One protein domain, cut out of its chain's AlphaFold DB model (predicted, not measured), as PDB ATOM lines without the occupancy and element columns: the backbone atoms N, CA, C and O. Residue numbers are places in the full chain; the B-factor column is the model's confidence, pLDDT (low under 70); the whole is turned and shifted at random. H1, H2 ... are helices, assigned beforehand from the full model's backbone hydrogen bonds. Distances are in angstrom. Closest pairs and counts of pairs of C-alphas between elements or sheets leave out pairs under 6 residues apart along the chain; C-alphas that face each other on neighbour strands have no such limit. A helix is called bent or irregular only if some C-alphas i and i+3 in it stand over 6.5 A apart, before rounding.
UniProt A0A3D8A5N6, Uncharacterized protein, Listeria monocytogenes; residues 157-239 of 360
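What this domain is: This is residues 157 to 239 of the 360 residues of an uncharacterized protein of Listeria monocytogenes (UniProt A0A3D8A5N6). The last helix, H5, is the core of a rounded body: H1 and H2 pack on one side of it, near its end and its beginning, and H4 crosses it on the other side. The short H3 and the long loop of residues 193 to 206 lie away from H5. The printed part has 83 residues with five named helices, H1 to H5 in order, and no named strand; the class is all helix. It is compact, with a radius of gyration of the C-alphas of 11.7 A and spans of 27 by 27 by 25 A.

Where its parts are: H1, residues 157 to 165, begins at C-alpha 157 (-65.143, -13.892, 9.979) and is 12.1 A long. H2 is residues 174 to 179, 10.2 A; it is neither bent nor irregular, but only just: C-alphas 175 and 178 are 6.3 A apart. H3 is residues 189 to 192, 4.9 A. H4, residues 207 to 217, is 15.3 A long and begins at C-alpha 207 (-42.111, -14.990, 3.486). H5, residues 228 to 239, is 16.4 A long and ends at C-alpha 239 (-55.150, -7.774, 10.541).

How they stand to each other: H5 is the hub and touches three helices. With residues 233 to 237 alone it touches H1, opposite ways at a steep tilt of 51 degrees; the closest C-alphas, of Val 164 and Phe 237, are 6.0 A apart. With residues 229 to 233 alone it touches H2, opposite ways at a shallow tilt of 19 degrees, the closest C-alphas being those of Leu 177 and Gln 230, 5.6 A. It touches H4, the same way at a steep tilt of 63 degrees, with C-alphas of Ile 211 and Leu 232 closest, 6.4 A. The packing is mostly crossed, only just, with 1 of 3 pairs shallow. H3 touches no helix; it is only just apart from H4, closest 8.2 A. Every O i to N i+4 pair is within hydrogen-bond range in H1, H4 and H5; H2 has 0 of 2, and 1 of 3 O i to N i+3 pairs, while H3 is too short for an O i to N i+4 pair.

The domain as a whole: The C-alphas farthest apart, of Glu 158 and Ser 204, are 30.1 A apart. The printed part has no cut. The link from H3 to H4, 14 residues, is long; the other links are short. The mean pLDDT of the printed part is 91.0, and no printed residue is under 70.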
ATOM      1  N   ASP A 157     -66.093 -12.776   9.903       89.88
ATOM      2  CA  ASP A 157     -65.143 -13.892   9.979       89.88
ATOM      3  C   ASP A 157     -65.080 -14.661   8.650       89.88
ATOM      4  O   ASP A 157     -63.990 -14.959   8.159       89.88
ATOM      5  N   GLU A 158     -66.234 -14.922   8.028       91.62
ATOM      6  CA  GLU A 158     -66.325 -15.548   6.701       91.62
ATOM      7  C   GLU A 158     -65.693 -14.649   5.632       91.62
ATOM      8  O   GLU A 158     -64.828 -15.091   4.879       91.62
ATOM      9  N   THR A 159     -66.033 -13.357   5.647       93.19
ATOM     10  CA  THR A 159     -65.445 -12.357   4.740       93.19
ATOM     11  C   THR A 159     -63.923 -12.273   4.911       93.19
ATOM     12  O   THR A 159     -63.175 -12.261   3.933       93.19
ATOM     13  N   ALA A 160     -63.432 -12.246   6.154       93.94
ATOM     14  CA  ALA A 160     -62.003 -12.227   6.441       93.94
ATOM     15  C   ALA A 160     -61.320 -13.493   5.921       93.94
ATOM     16  O   ALA A 160     -60.262 -13.397   5.305       93.94
ATOM     17  N   LEU A 161     -61.926 -14.666   6.126       93.06
ATOM     18  CA  LEU A 161     -61.405 -15.936   5.633       93.06
ATOM     19  C   LEU A 161     -61.320 -15.962   4.103       93.06
ATOM     20  O   LEU A 161     -60.315 -16.416   3.554       93.06
ATOM     21  N   GLU A 162     -62.336 -15.457   3.406       93.00
ATOM     22  CA  GLU A 162     -62.317 -15.333   1.948       93.00
ATOM     23  C   GLU A 162     -61.151 -14.459   1.484       93.00
ATOM     24  O   GLU A 162     -60.365 -14.892   0.640       93.00
ATOM     25  N   ILE A 163     -60.966 -13.278   2.079       94.19
ATOM     26  CA  ILE A 163     -59.851 -12.379   1.743       94.19
ATOM     27  C   ILE A 163     -58.504 -13.044   2.063       94.19
ATOM     28  O   ILE A 163     -57.603 -13.032   1.228       94.19
ATOM     29  N   VAL A 164     -58.358 -13.673   3.233       95.12
ATOM     30  CA  VAL A 164     -57.127 -14.380   3.634       95.12
ATOM     31  C   VAL A 164     -56.764 -15.468   2.631       95.12
ATOM     32  O   VAL A 164     -55.600 -15.583   2.250       95.12
ATOM     33  N   ASN A 165     -57.746 -16.232   2.152       94.44
ATOM     34  CA  ASN A 165     -57.520 -17.302   1.184       94.44
ATOM     35  C   ASN A 165     -56.941 -16.806  -0.150       94.44
ATOM     36  O   ASN A 165     -56.285 -17.589  -0.831       94.44
ATOM     37  N   HIS A 166     -57.093 -15.524  -0.506       93.62
ATOM     38  CA  HIS A 166     -56.456 -14.963  -1.702       93.62
ATOM     39  C   HIS A 166     -54.925 -14.910  -1.589       93.62
ATOM     40  O   HIS A 166     -54.239 -14.881  -2.605       93.62
ATOM     41  N   TYR A 167     -54.360 -14.931  -0.380       95.25
ATOM     42  CA  TYR A 167     -52.908 -14.923  -0.173       95.25
ATOM     43  C   TYR A 167     -52.274 -16.320  -0.244       95.25
ATOM     44  O   TYR A 167     -51.051 -16.452  -0.176       95.25
ATOM     45  N   PHE A 168     -53.084 -17.365  -0.426       95.38
ATOM     46  CA  PHE A 168     -52.637 -18.748  -0.534       95.38
ATOM     47  C   PHE A 168     -52.992 -19.329  -1.910       95.38
ATOM     48  O   PHE A 168     -54.013 -19.006  -2.507       95.38
ATOM     49  N   LYS A 169     -52.166 -20.252  -2.414       94.81
ATOM     50  CA  LYS A 169     -52.391 -20.970  -3.686       94.81
ATOM     51  C   LYS A 169     -53.623 -21.885  -3.649       94.81
ATOM     52  O   LYS A 169     -54.069 -22.371  -4.685       94.81
ATOM     53  N   ARG A 170     -54.128 -22.179  -2.452       89.38
ATOM     54  CA  ARG A 170     -55.310 -22.997  -2.171       89.38
ATOM     55  C   ARG A 170     -55.967 -22.492  -0.896       89.38
ATOM     56  O   ARG A 170     -55.289 -21.897  -0.065       89.38
ATOM     57  N   SER A 171     -57.252 -22.790  -0.724       89.69
ATOM     58  CA  SER A 171     -57.947 -22.496   0.529       89.69
ATOM     59  C   SER A 171     -57.239 -23.164   1.710       89.69
ATOM     60  O   SER A 171     -56.826 -24.326   1.623       89.69
ATOM     61  N   VAL A 172     -57.086 -22.409   2.793       89.12
ATOM     62  CA  VAL A 172     -56.427 -22.838   4.022       89.12
ATOM     63  C   VAL A 172     -57.398 -22.818   5.194       89.12
ATOM     64  O   VAL A 172     -58.297 -21.984   5.286       89.12
ATOM     65  N   ASN A 173     -57.183 -23.740   6.125       84.62
ATOM     66  CA  ASN A 173     -57.852 -23.771   7.418       84.62
ATOM     67  C   ASN A 173     -56.780 -23.820   8.507       84.62
ATOM     68  O   ASN A 173     -55.870 -24.648   8.420       84.62
ATOM     69  N   PHE A 174     -56.903 -22.982   9.536       86.56
ATOM     70  CA  PHE A 174     -55.931 -22.882  10.628       86.56
ATOM     71  C   PHE A 174     -55.505 -24.241  11.211       86.56
ATOM     72  O   PHE A 174     -54.315 -24.478  11.412       86.56
ATOM     73  N   LEU A 175     -56.451 -25.163  11.422       84.12
ATOM     74  CA  LEU A 175     -56.172 -26.490  11.985       84.12
ATOM     75  C   LEU A 175     -55.318 -27.361  11.057       84.12
ATOM     76  O   LEU A 175     -54.561 -28.204  11.523       84.12
ATOM     77  N   THR A 176     -55.424 -27.159   9.745       86.00
ATOM     78  CA  THR A 176     -54.659 -27.919   8.743       86.00
ATOM     79  C   THR A 176     -53.265 -27.345   8.496       86.00
ATOM     80  O   THR A 176     -52.432 -27.998   7.875       86.00
ATOM     81  N   LEU A 177     -52.989 -26.131   8.982       91.31
ATOM     82  CA  LEU A 177     -51.709 -25.462   8.756       91.31
ATOM     83  C   LEU A 177     -50.584 -26.011   9.632       91.31
ATOM     84  O   LEU A 177     -49.422 -25.858   9.267       91.31
ATOM     85  N   SER A 178     -50.894 -26.699  10.736       87.19
ATOM     86  CA  SER A 178     -49.881 -27.261  11.641       87.19
ATOM     87  C   SER A 178     -48.994 -28.328  10.985       87.19
ATOM     88  O   SER A 178     -47.910 -28.606  11.484       87.19
ATOM     89  N   THR A 179     -49.442 -28.939   9.883       88.44
ATOM     90  CA  THR A 179     -48.682 -29.960   9.141       88.44
ATOM     91  C   THR A 179     -47.845 -29.380   7.999       88.44
ATOM     92  O   THR A 179     -47.216 -30.135   7.265       88.44
ATOM     93  N   ILE A 180     -47.887 -28.064   7.781       91.06
ATOM     94  CA  ILE A 180     -47.118 -27.405   6.725       91.06
ATOM     95  C   ILE A 180     -45.695 -27.163   7.228       91.06
ATOM     96  O   ILE A 180     -45.493 -26.411   8.177       91.06
ATOM     97  N   GLU A 181     -44.719 -27.793   6.576       88.62
ATOM     98  CA  GLU A 181     -43.295 -27.616   6.894       88.62
ATOM     99  C   GLU A 181     -42.711 -26.361   6.235       88.62
ATOM    100  O   GLU A 181     -41.905 -25.666   6.844       88.62
ATOM    101  N   ASN A 182     -43.143 -26.050   5.008       92.81
ATOM    102  CA  ASN A 182     -42.638 -24.921   4.234       92.81
ATOM    103  C   ASN A 182     -43.778 -23.998   3.782       92.81
ATOM    104  O   ASN A 182     -44.572 -24.337   2.899       92.81
ATOM    105  N   VAL A 183     -43.855 -22.811   4.385       94.06
ATOM    106  CA  VAL A 183     -44.901 -21.819   4.094       94.06
ATOM    107  C   VAL A 183     -44.816 -21.273   2.660       94.06
ATOM    108  O   VAL A 183     -45.848 -21.014   2.039       94.06
ATOM    109  N   GLU A 184     -43.616 -21.199   2.078       94.38
ATOM    110  CA  GLU A 184     -43.383 -20.696   0.712       94.38
ATOM    111  C   GLU A 184     -44.098 -21.541  -0.358       94.38
ATOM    112  O   GLU A 184     -44.486 -21.071  -1.437       94.38
ATOM    113  N   GLU A 185     -44.335 -22.819  -0.062       92.75
ATOM    114  CA  GLU A 185     -45.005 -23.725  -0.989       92.75
ATOM    115  C   GLU A 185     -46.496 -23.423  -1.120       92.75
ATOM    116  O   GLU A 185     -47.066 -23.660  -2.188       92.75
ATOM    117  N   ILE A 186     -47.126 -22.844  -0.096       94.12
ATOM    118  CA  ILE A 186     -48.579 -22.639  -0.057       94.12
ATOM    119  C   ILE A 186     -49.025 -21.199  -0.309       94.12
ATOM    120  O   ILE A 186     -50.199 -20.995  -0.602       94.12
ATOM    121  N   VAL A 187     -48.130 -20.216  -0.231       95.56
ATOM    122  CA  VAL A 187     -48.443 -18.788  -0.427       95.56
ATOM    123  C   VAL A 187     -48.447 -18.374  -1.898       95.56
ATOM    124  O   VAL A 187     -47.635 -18.860  -2.687       95.56
ATOM    125  N   ASP A 188     -49.339 -17.457  -2.281       94.88
ATOM    126  CA  ASP A 188     -49.244 -16.747  -3.563       94.88
ATOM    127  C   ASP A 188     -48.355 -15.509  -3.381       94.88
ATOM    128  O   ASP A 188     -48.765 -14.493  -2.814       94.88
ATOM    129  N   THR A 189     -47.119 -15.591  -3.874       89.44
ATOM    130  CA  THR A 189     -46.108 -14.537  -3.716       89.44
ATOM    131  C   THR A 189     -46.509 -13.209  -4.362       89.44
ATOM    132  O   THR A 189     -46.114 -12.158  -3.864       89.44
ATOM    133  N   ARG A 190     -47.336 -13.226  -5.420       90.69
ATOM    134  CA  ARG A 190     -47.814 -11.999  -6.082       90.69
ATOM    135  C   ARG A 190     -48.839 -11.262  -5.235       90.69
ATOM    136  O   ARG A 190     -48.884 -10.038  -5.253       90.69
ATOM    137  N   ASN A 191     -49.668 -11.995  -4.498       92.06
ATOM    138  CA  ASN A 191     -50.636 -11.375  -3.599       92.06
ATOM    139  C   ASN A 191     -49.950 -10.947  -2.296       92.06
ATOM    140  O   ASN A 191     -50.219  -9.861  -1.781       92.06
ATOM    141  N   MET A 192     -48.989 -11.739  -1.812       92.75
ATOM    142  CA  MET A 192     -48.197 -11.415  -0.622       92.75
ATOM    143  C   MET A 192     -47.357 -10.138  -0.752       92.75
ATOM    144  O   MET A 192     -47.071  -9.511   0.270       92.75
ATOM    145  N   SER A 193     -46.990  -9.710  -1.965       89.12
ATOM    146  CA  SER A 193     -46.281  -8.439  -2.182       89.12
ATOM    147  C   SER A 193     -47.157  -7.193  -1.990       89.12
ATOM    148  O   SER A 193     -46.650  -6.081  -2.086       89.12
ATOM    149  N   ASN A 194     -48.461  -7.358  -1.731       89.19
ATOM    150  CA  ASN A 194     -49.414  -6.251  -1.605       89.19
ATOM    151  C   ASN A 194     -49.935  -6.042  -0.171       89.19
ATOM    152  O   ASN A 194     -50.708  -5.114   0.073       89.19
ATOM    153  N   ILE A 195     -49.530  -6.877   0.792       93.62
ATOM    154  CA  ILE A 195     -49.999  -6.795   2.182       93.62
ATOM    155  C   ILE A 195     -48.836  -6.761   3.165       93.62
ATOM    156  O   ILE A 195     -47.961  -7.617   3.119       93.62
ATOM    157  N   LEU A 196     -48.839  -5.782   4.070       94.62
ATOM    158  CA  LEU A 196     -47.874  -5.699   5.167       94.62
ATOM    159  C   LEU A 196     -48.280  -6.636   6.305       94.62
ATOM    160  O   LEU A 196     -49.451  -6.662   6.702       94.62
ATOM    161  N   LEU A 197     -47.316  -7.338   6.893       94.19
ATOM    162  CA  LEU A 197     -47.518  -8.111   8.118       94.19
ATOM    163  C   LEU A 197     -47.385  -7.231   9.371       94.19
ATOM    164  O   LEU A 197     -48.134  -7.417  10.329       94.19
ATOM    165  N   PHE A 198     -46.480  -6.250   9.358       93.06
ATOM    166  CA  PHE A 198     -46.197  -5.337  10.472       93.06
ATOM    167  C   PHE A 198     -45.564  -4.022   9.979       93.06
ATOM    168  O   PHE A 198     -45.153  -3.906   8.824       93.06
ATOM    169  N   ASP A 199     -45.446  -3.026  10.862       90.94
ATOM    170  CA  ASP A 199     -44.813  -1.748  10.520       90.94
ATOM    171  C   ASP A 199     -43.301  -1.907  10.315       90.94
ATOM    172  O   ASP A 199     -42.559  -2.258  11.241       90.94
ATOM    173  N   GLY A 200     -42.850  -1.595   9.099       91.06
ATOM    174  CA  GLY A 200     -41.472  -1.810   8.655       91.06
ATOM    175  C   GLY A 200     -41.230  -3.174   8.006       91.06
ATOM    176  O   GLY A 200     -40.073  -3.554   7.853       91.06
ATOM    177  N   ASP A 201     -42.290  -3.910   7.661       94.56
ATOM    178  CA  ASP A 201     -42.210  -5.096   6.806       94.56
ATOM    179  C   ASP A 201     -41.678  -4.732   5.405       94.56
ATOM    180  O   ASP A 201     -41.967  -3.655   4.877       94.56
ATOM    181  N   ASP A 202     -40.891  -5.632   4.818       92.62
ATOM    182  CA  ASP A 202     -40.183  -5.433   3.552       92.62
ATOM    183  C   ASP A 202     -40.604  -6.512   2.550       92.62
ATOM    184  O   ASP A 202     -40.349  -7.704   2.728       92.62
ATOM    185  N   PHE A 203     -41.251  -6.076   1.468       91.19
ATOM    186  CA  PHE A 203     -41.763  -6.955   0.418       91.19
ATOM    187  C   PHE A 203     -40.670  -7.663  -0.393       91.19
ATOM    188  O   PHE A 203     -40.992  -8.585  -1.139       91.19
ATOM    189  N   SER A 204     -39.412  -7.219  -0.301       91.75
ATOM    190  CA  SER A 204     -38.282  -7.840  -0.998       91.75
ATOM    191  C   SER A 204     -37.738  -9.086  -0.292       91.75
ATOM    192  O   SER A 204     -37.012  -9.862  -0.913       91.75
ATOM    193  N   LEU A 205     -38.105  -9.289   0.976       94.62
ATOM    194  CA  LEU A 205     -37.711 -10.445   1.775       94.62
ATOM    195  C   LEU A 205     -38.566 -11.680   1.461       94.62
ATOM    196  O   LEU A 205     -39.702 -11.575   0.988       94.62
ATOM    197  N   SER A 206     -38.030 -12.860   1.780       94.94
ATOM    198  CA  SER A 206     -38.799 -14.110   1.758       94.94
ATOM    199  C   SER A 206     -39.953 -14.076   2.766       94.94
ATOM    200  O   SER A 206     -39.938 -13.322   3.739       94.94
ATOM    201  N   ILE A 207     -40.974 -14.907   2.567       95.94
ATOM    202  CA  ILE A 207     -42.111 -14.990   3.486       95.94
ATOM    203  C   ILE A 207     -41.651 -15.447   4.870       95.94
ATOM    204  O   ILE A 207     -42.118 -14.891   5.862       95.94
ATOM    205  N   THR A 208     -40.701 -16.381   4.952       95.38
ATOM    206  CA  THR A 208     -40.103 -16.795   6.232       95.38
ATOM    207  C   THR A 208     -39.445 -15.619   6.960       95.38
ATOM    208  O   THR A 208     -39.774 -15.363   8.117       95.38
ATOM    209  N   GLU A 209     -38.604 -14.824   6.293       96.31
ATOM    210  CA  GLU A 209     -37.967 -13.644   6.909       96.31
ATOM    211  C   GLU A 209     -38.997 -12.594   7.361       96.31
ATOM    212  O   GLU A 209     -38.862 -11.975   8.422       96.31
ATOM    213  N   ARG A 210     -40.074 -12.410   6.590       96.75
ATOM    214  CA  ARG A 210     -41.178 -11.512   6.962       96.75
ATOM    215  C   ARG A 210     -41.938 -12.027   8.188       96.75
ATOM    216  O   ARG A 210     -42.302 -11.237   9.061       96.75
ATOM    217  N   ILE A 211     -42.146 -13.339   8.303       95.88
ATOM    218  CA  ILE A 211     -42.743 -13.970   9.490       95.88
ATOM    219  C   ILE A 211     -41.837 -13.784  10.710       95.88
ATOM    220  O   ILE A 211     -42.321 -13.376  11.766       95.88
ATOM    221  N   GLU A 212     -40.526 -13.989  10.577       95.06
ATOM    222  CA  GLU A 212     -39.568 -13.738  11.660       95.06
ATOM    223  C   GLU A 212     -39.616 -12.276  12.134       95.06
ATOM    224  O   GLU A 212     -39.645 -12.000  13.340       95.06
ATOM    225  N   GLY A 213     -39.694 -11.328  11.194       95.62
ATOM    226  CA  GLY A 213     -39.897  -9.909  11.484       95.62
ATOM    227  C   GLY A 213     -41.190  -9.647  12.266       95.62
ATOM    228  O   GLY A 213     -41.167  -8.946  13.287       95.62
ATOM    229  N   TYR A 214     -42.295 -10.269  11.844       94.50
ATOM    230  CA  TYR A 214     -43.584 -10.188  12.528       94.50
ATOM    231  C   TYR A 214     -43.497 -10.726  13.961       94.50
ATOM    232  O   TYR A 214     -43.915 -10.038  14.896       94.50
ATOM    233  N   VAL A 215     -42.908 -11.909  14.153       93.19
ATOM    234  CA  VAL A 215     -42.727 -12.532  15.473       93.19
ATOM    235  C   VAL A 215     -41.861 -11.654  16.368       93.19
ATOM    236  O   VAL A 215     -42.211 -11.421  17.521       93.19
ATOM    237  N   LYS A 216     -40.763 -11.090  15.854       92.38
ATOM    238  CA  LYS A 216     -39.886 -10.202  16.630       92.38
ATOM    239  C   LYS A 216     -40.621  -8.958  17.132       92.38
ATOM    240  O   LYS A 216     -40.415  -8.548  18.275       92.38
ATOM    241  N   LYS A 217     -41.466  -8.357  16.290       88.62
ATOM    242  CA  LYS A 217     -42.268  -7.170  16.633       88.62
ATOM    243  C   LYS A 217     -43.426  -7.491  17.578       88.62
ATOM    244  O   LYS A 217     -43.751  -6.663  18.420       88.62
ATOM    245  N   ASN A 218     -43.998  -8.689  17.473       85.88
ATOM    246  CA  ASN A 218     -45.212  -9.100  18.180       85.88
ATOM    247  C   ASN A 218     -44.969 -10.238  19.183       85.88
ATOM    248  O   ASN A 218     -45.906 -10.941  19.559       85.88
ATOM    249  N   LYS A 219     -43.725 -10.411  19.651       80.44
ATOM    250  CA  LYS A 219     -43.269 -11.530  20.508       80.44
ATOM    251  C   LYS A 219     -44.135 -11.773  21.745       80.44
ATOM    252  O   LYS A 219     -44.094 -12.832  22.351       80.44
ATOM    253  N   GLU A 220     -44.848 -10.737  22.157       72.69
ATOM    254  CA  GLU A 220     -45.646 -10.697  23.366       72.69
ATOM    255  C   GLU A 220     -47.066 -11.228  23.176       72.69
ATOM    256  O   GLU A 220     -47.700 -11.623  24.151       72.69
ATOM    257  N   ILE A 221     -47.559 -11.220  21.937       72.94
ATOM    258  CA  ILE A 221     -48.931 -11.596  21.589       72.94
ATOM    259  C   ILE A 221     -49.000 -12.827  20.682       72.94
ATOM    260  O   ILE A 221     -50.060 -13.440  20.602       72.94
ATOM    261  N   VAL A 222     -47.899 -13.212  20.024       80.06
ATOM    262  CA  VAL A 222     -47.839 -14.461  19.251       80.06
ATOM    263  C   VAL A 222     -47.782 -15.647  20.223       80.06
ATOM    264  O   VAL A 222     -46.828 -15.739  21.000       80.06
ATOM    265  N   PRO A 223     -48.771 -16.559  20.208       73.00
ATOM    266  CA  PRO A 223     -48.759 -17.728  21.079       73.00
ATOM    267  C   PRO A 223     -47.591 -18.662  20.743       73.00
ATOM    268  O   PRO A 223     -47.192 -18.800  19.585       73.00
ATOM    269  N   GLY A 224     -47.050 -19.332  21.760       74.69
ATOM    270  CA  GLY A 224     -45.980 -20.307  21.558       74.69
ATOM    271  C   GLY A 224     -46.462 -21.546  20.794       74.69
ATOM    272  O   GLY A 224     -47.631 -21.912  20.858       74.69
ATOM    273  N   GLY A 225     -45.546 -22.223  20.095       80.19
ATOM    274  CA  GLY A 225     -45.810 -23.529  19.474       80.19
ATOM    275  C   GLY A 225     -46.533 -23.503  18.123       80.19
ATOM    276  O   GLY A 225     -46.811 -24.571  17.586       80.19
ATOM    277  N   MET A 226     -46.814 -22.325  17.562       88.00
ATOM    278  CA  MET A 226     -47.274 -22.200  16.174       88.00
ATOM    279  C   MET A 226     -46.108 -22.349  15.193       88.00
ATOM    280  O   MET A 226     -45.018 -21.838  15.448       88.00
ATOM    281  N   ASN A 227     -46.352 -23.009  14.058       91.75
ATOM    282  CA  ASN A 227     -45.419 -22.996  12.929       91.75
ATOM    283  C   ASN A 227     -45.600 -21.735  12.060       91.75
ATOM    284  O   ASN A 227     -46.577 -20.996  12.204       91.75
ATOM    285  N   ASP A 228     -44.689 -21.516  11.113       94.75
ATOM    286  CA  ASP A 228     -44.693 -20.344  10.227       94.75
ATOM    287  C   ASP A 228     -46.018 -20.154   9.476       94.75
ATOM    288  O   ASP A 228     -46.535 -19.040   9.386       94.75
ATOM    289  N   ALA A 229     -46.619 -21.239   8.979       95.00
ATOM    290  CA  ALA A 229     -47.886 -21.174   8.256       95.00
ATOM    291  C   ALA A 229     -49.043 -20.695   9.153       95.00
ATOM    292  O   ALA A 229     -49.853 -19.864   8.735       95.00
ATOM    293  N   GLN A 230     -49.106 -21.177  10.397       93.62
ATOM    294  CA  GLN A 230     -50.087 -20.737  11.390       93.62
ATOM    295  C   GLN A 230     -49.855 -19.287  11.824       93.62
ATOM    296  O   GLN A 230     -50.824 -18.537  11.977       93.62
ATOM    297  N   ILE A 231     -48.596 -18.872  11.988       94.00
ATOM    298  CA  ILE A 231     -48.245 -17.487  12.330       94.00
ATOM    299  C   ILE A 231     -48.665 -16.547  11.200       94.00
ATOM    300  O   ILE A 231     -49.344 -15.552  11.455       94.00
ATOM    301  N   LEU A 232     -48.336 -16.886   9.949       95.62
ATOM    302  CA  LEU A 232     -48.730 -16.104   8.781       95.62
ATOM    303  C   LEU A 232     -50.249 -15.971   8.677       95.62
ATOM    304  O   LEU A 232     -50.762 -14.861   8.525       95.62
ATOM    305  N   TYR A 233     -50.975 -17.085   8.797       94.75
ATOM    306  CA  TYR A 233     -52.437 -17.067   8.792       94.75
ATOM    307  C   TYR A 233     -52.988 -16.156   9.891       94.75
ATOM    308  O   TYR A 233     -53.866 -15.342   9.625       94.75
ATOM    309  N   THR A 234     -52.449 -16.248  11.109       91.25
ATOM    310  CA  THR A 234     -52.882 -15.427  12.248       91.25
ATOM    311  C   THR A 234     -52.635 -13.940  11.993       91.25
ATOM    312  O   THR A 234     -53.520 -13.122  12.250       91.25
ATOM    313  N   ALA A 235     -51.476 -13.583  11.434       93.19
ATOM    314  CA  ALA A 235     -51.137 -12.205  11.090       93.19
ATOM    315  C   ALA A 235     -52.080 -11.628  10.018       93.19
ATOM    316  O   ALA A 235     -52.574 -10.503  10.158       93.19
ATOM    317  N   LEU A 236     -52.361 -12.405   8.966       95.38
ATOM    318  CA  LEU A 236     -53.263 -12.009   7.884       95.38
ATOM    319  C   LEU A 236     -54.707 -11.904   8.377       95.38
ATOM    320  O   LEU A 236     -55.312 -10.839   8.268       95.38
ATOM    321  N   PHE A 237     -55.237 -12.982   8.960       93.94
ATOM    322  CA  PHE A 237     -56.615 -13.045   9.440       93.94
ATOM    323  C   PHE A 237     -56.879 -11.977  10.496       93.94
ATOM    324  O   PHE A 237     -57.820 -11.206  10.345       93.94
ATOM    325  N   GLY A 238     -56.021 -11.862  11.515       90.75
ATOM    326  CA  GLY A 238     -56.184 -10.865  12.572       90.75
ATOM    327  C   GLY A 238     -56.170  -9.432  12.035       90.75
ATOM    328  O   GLY A 238     -57.037  -8.634  12.387       90.75
ATOM    329  N   GLY A 239     -55.235  -9.109  11.135       93.00
ATOM    330  CA  GLY A 239     -55.150  -7.774  10.541       93.00
ATOM    331  C   GLY A 239     -56.328  -7.437   9.620       93.00
ATOM    332  O   GLY A 239     -56.831  -6.314   9.660       93.00
TER     333      GLY A 239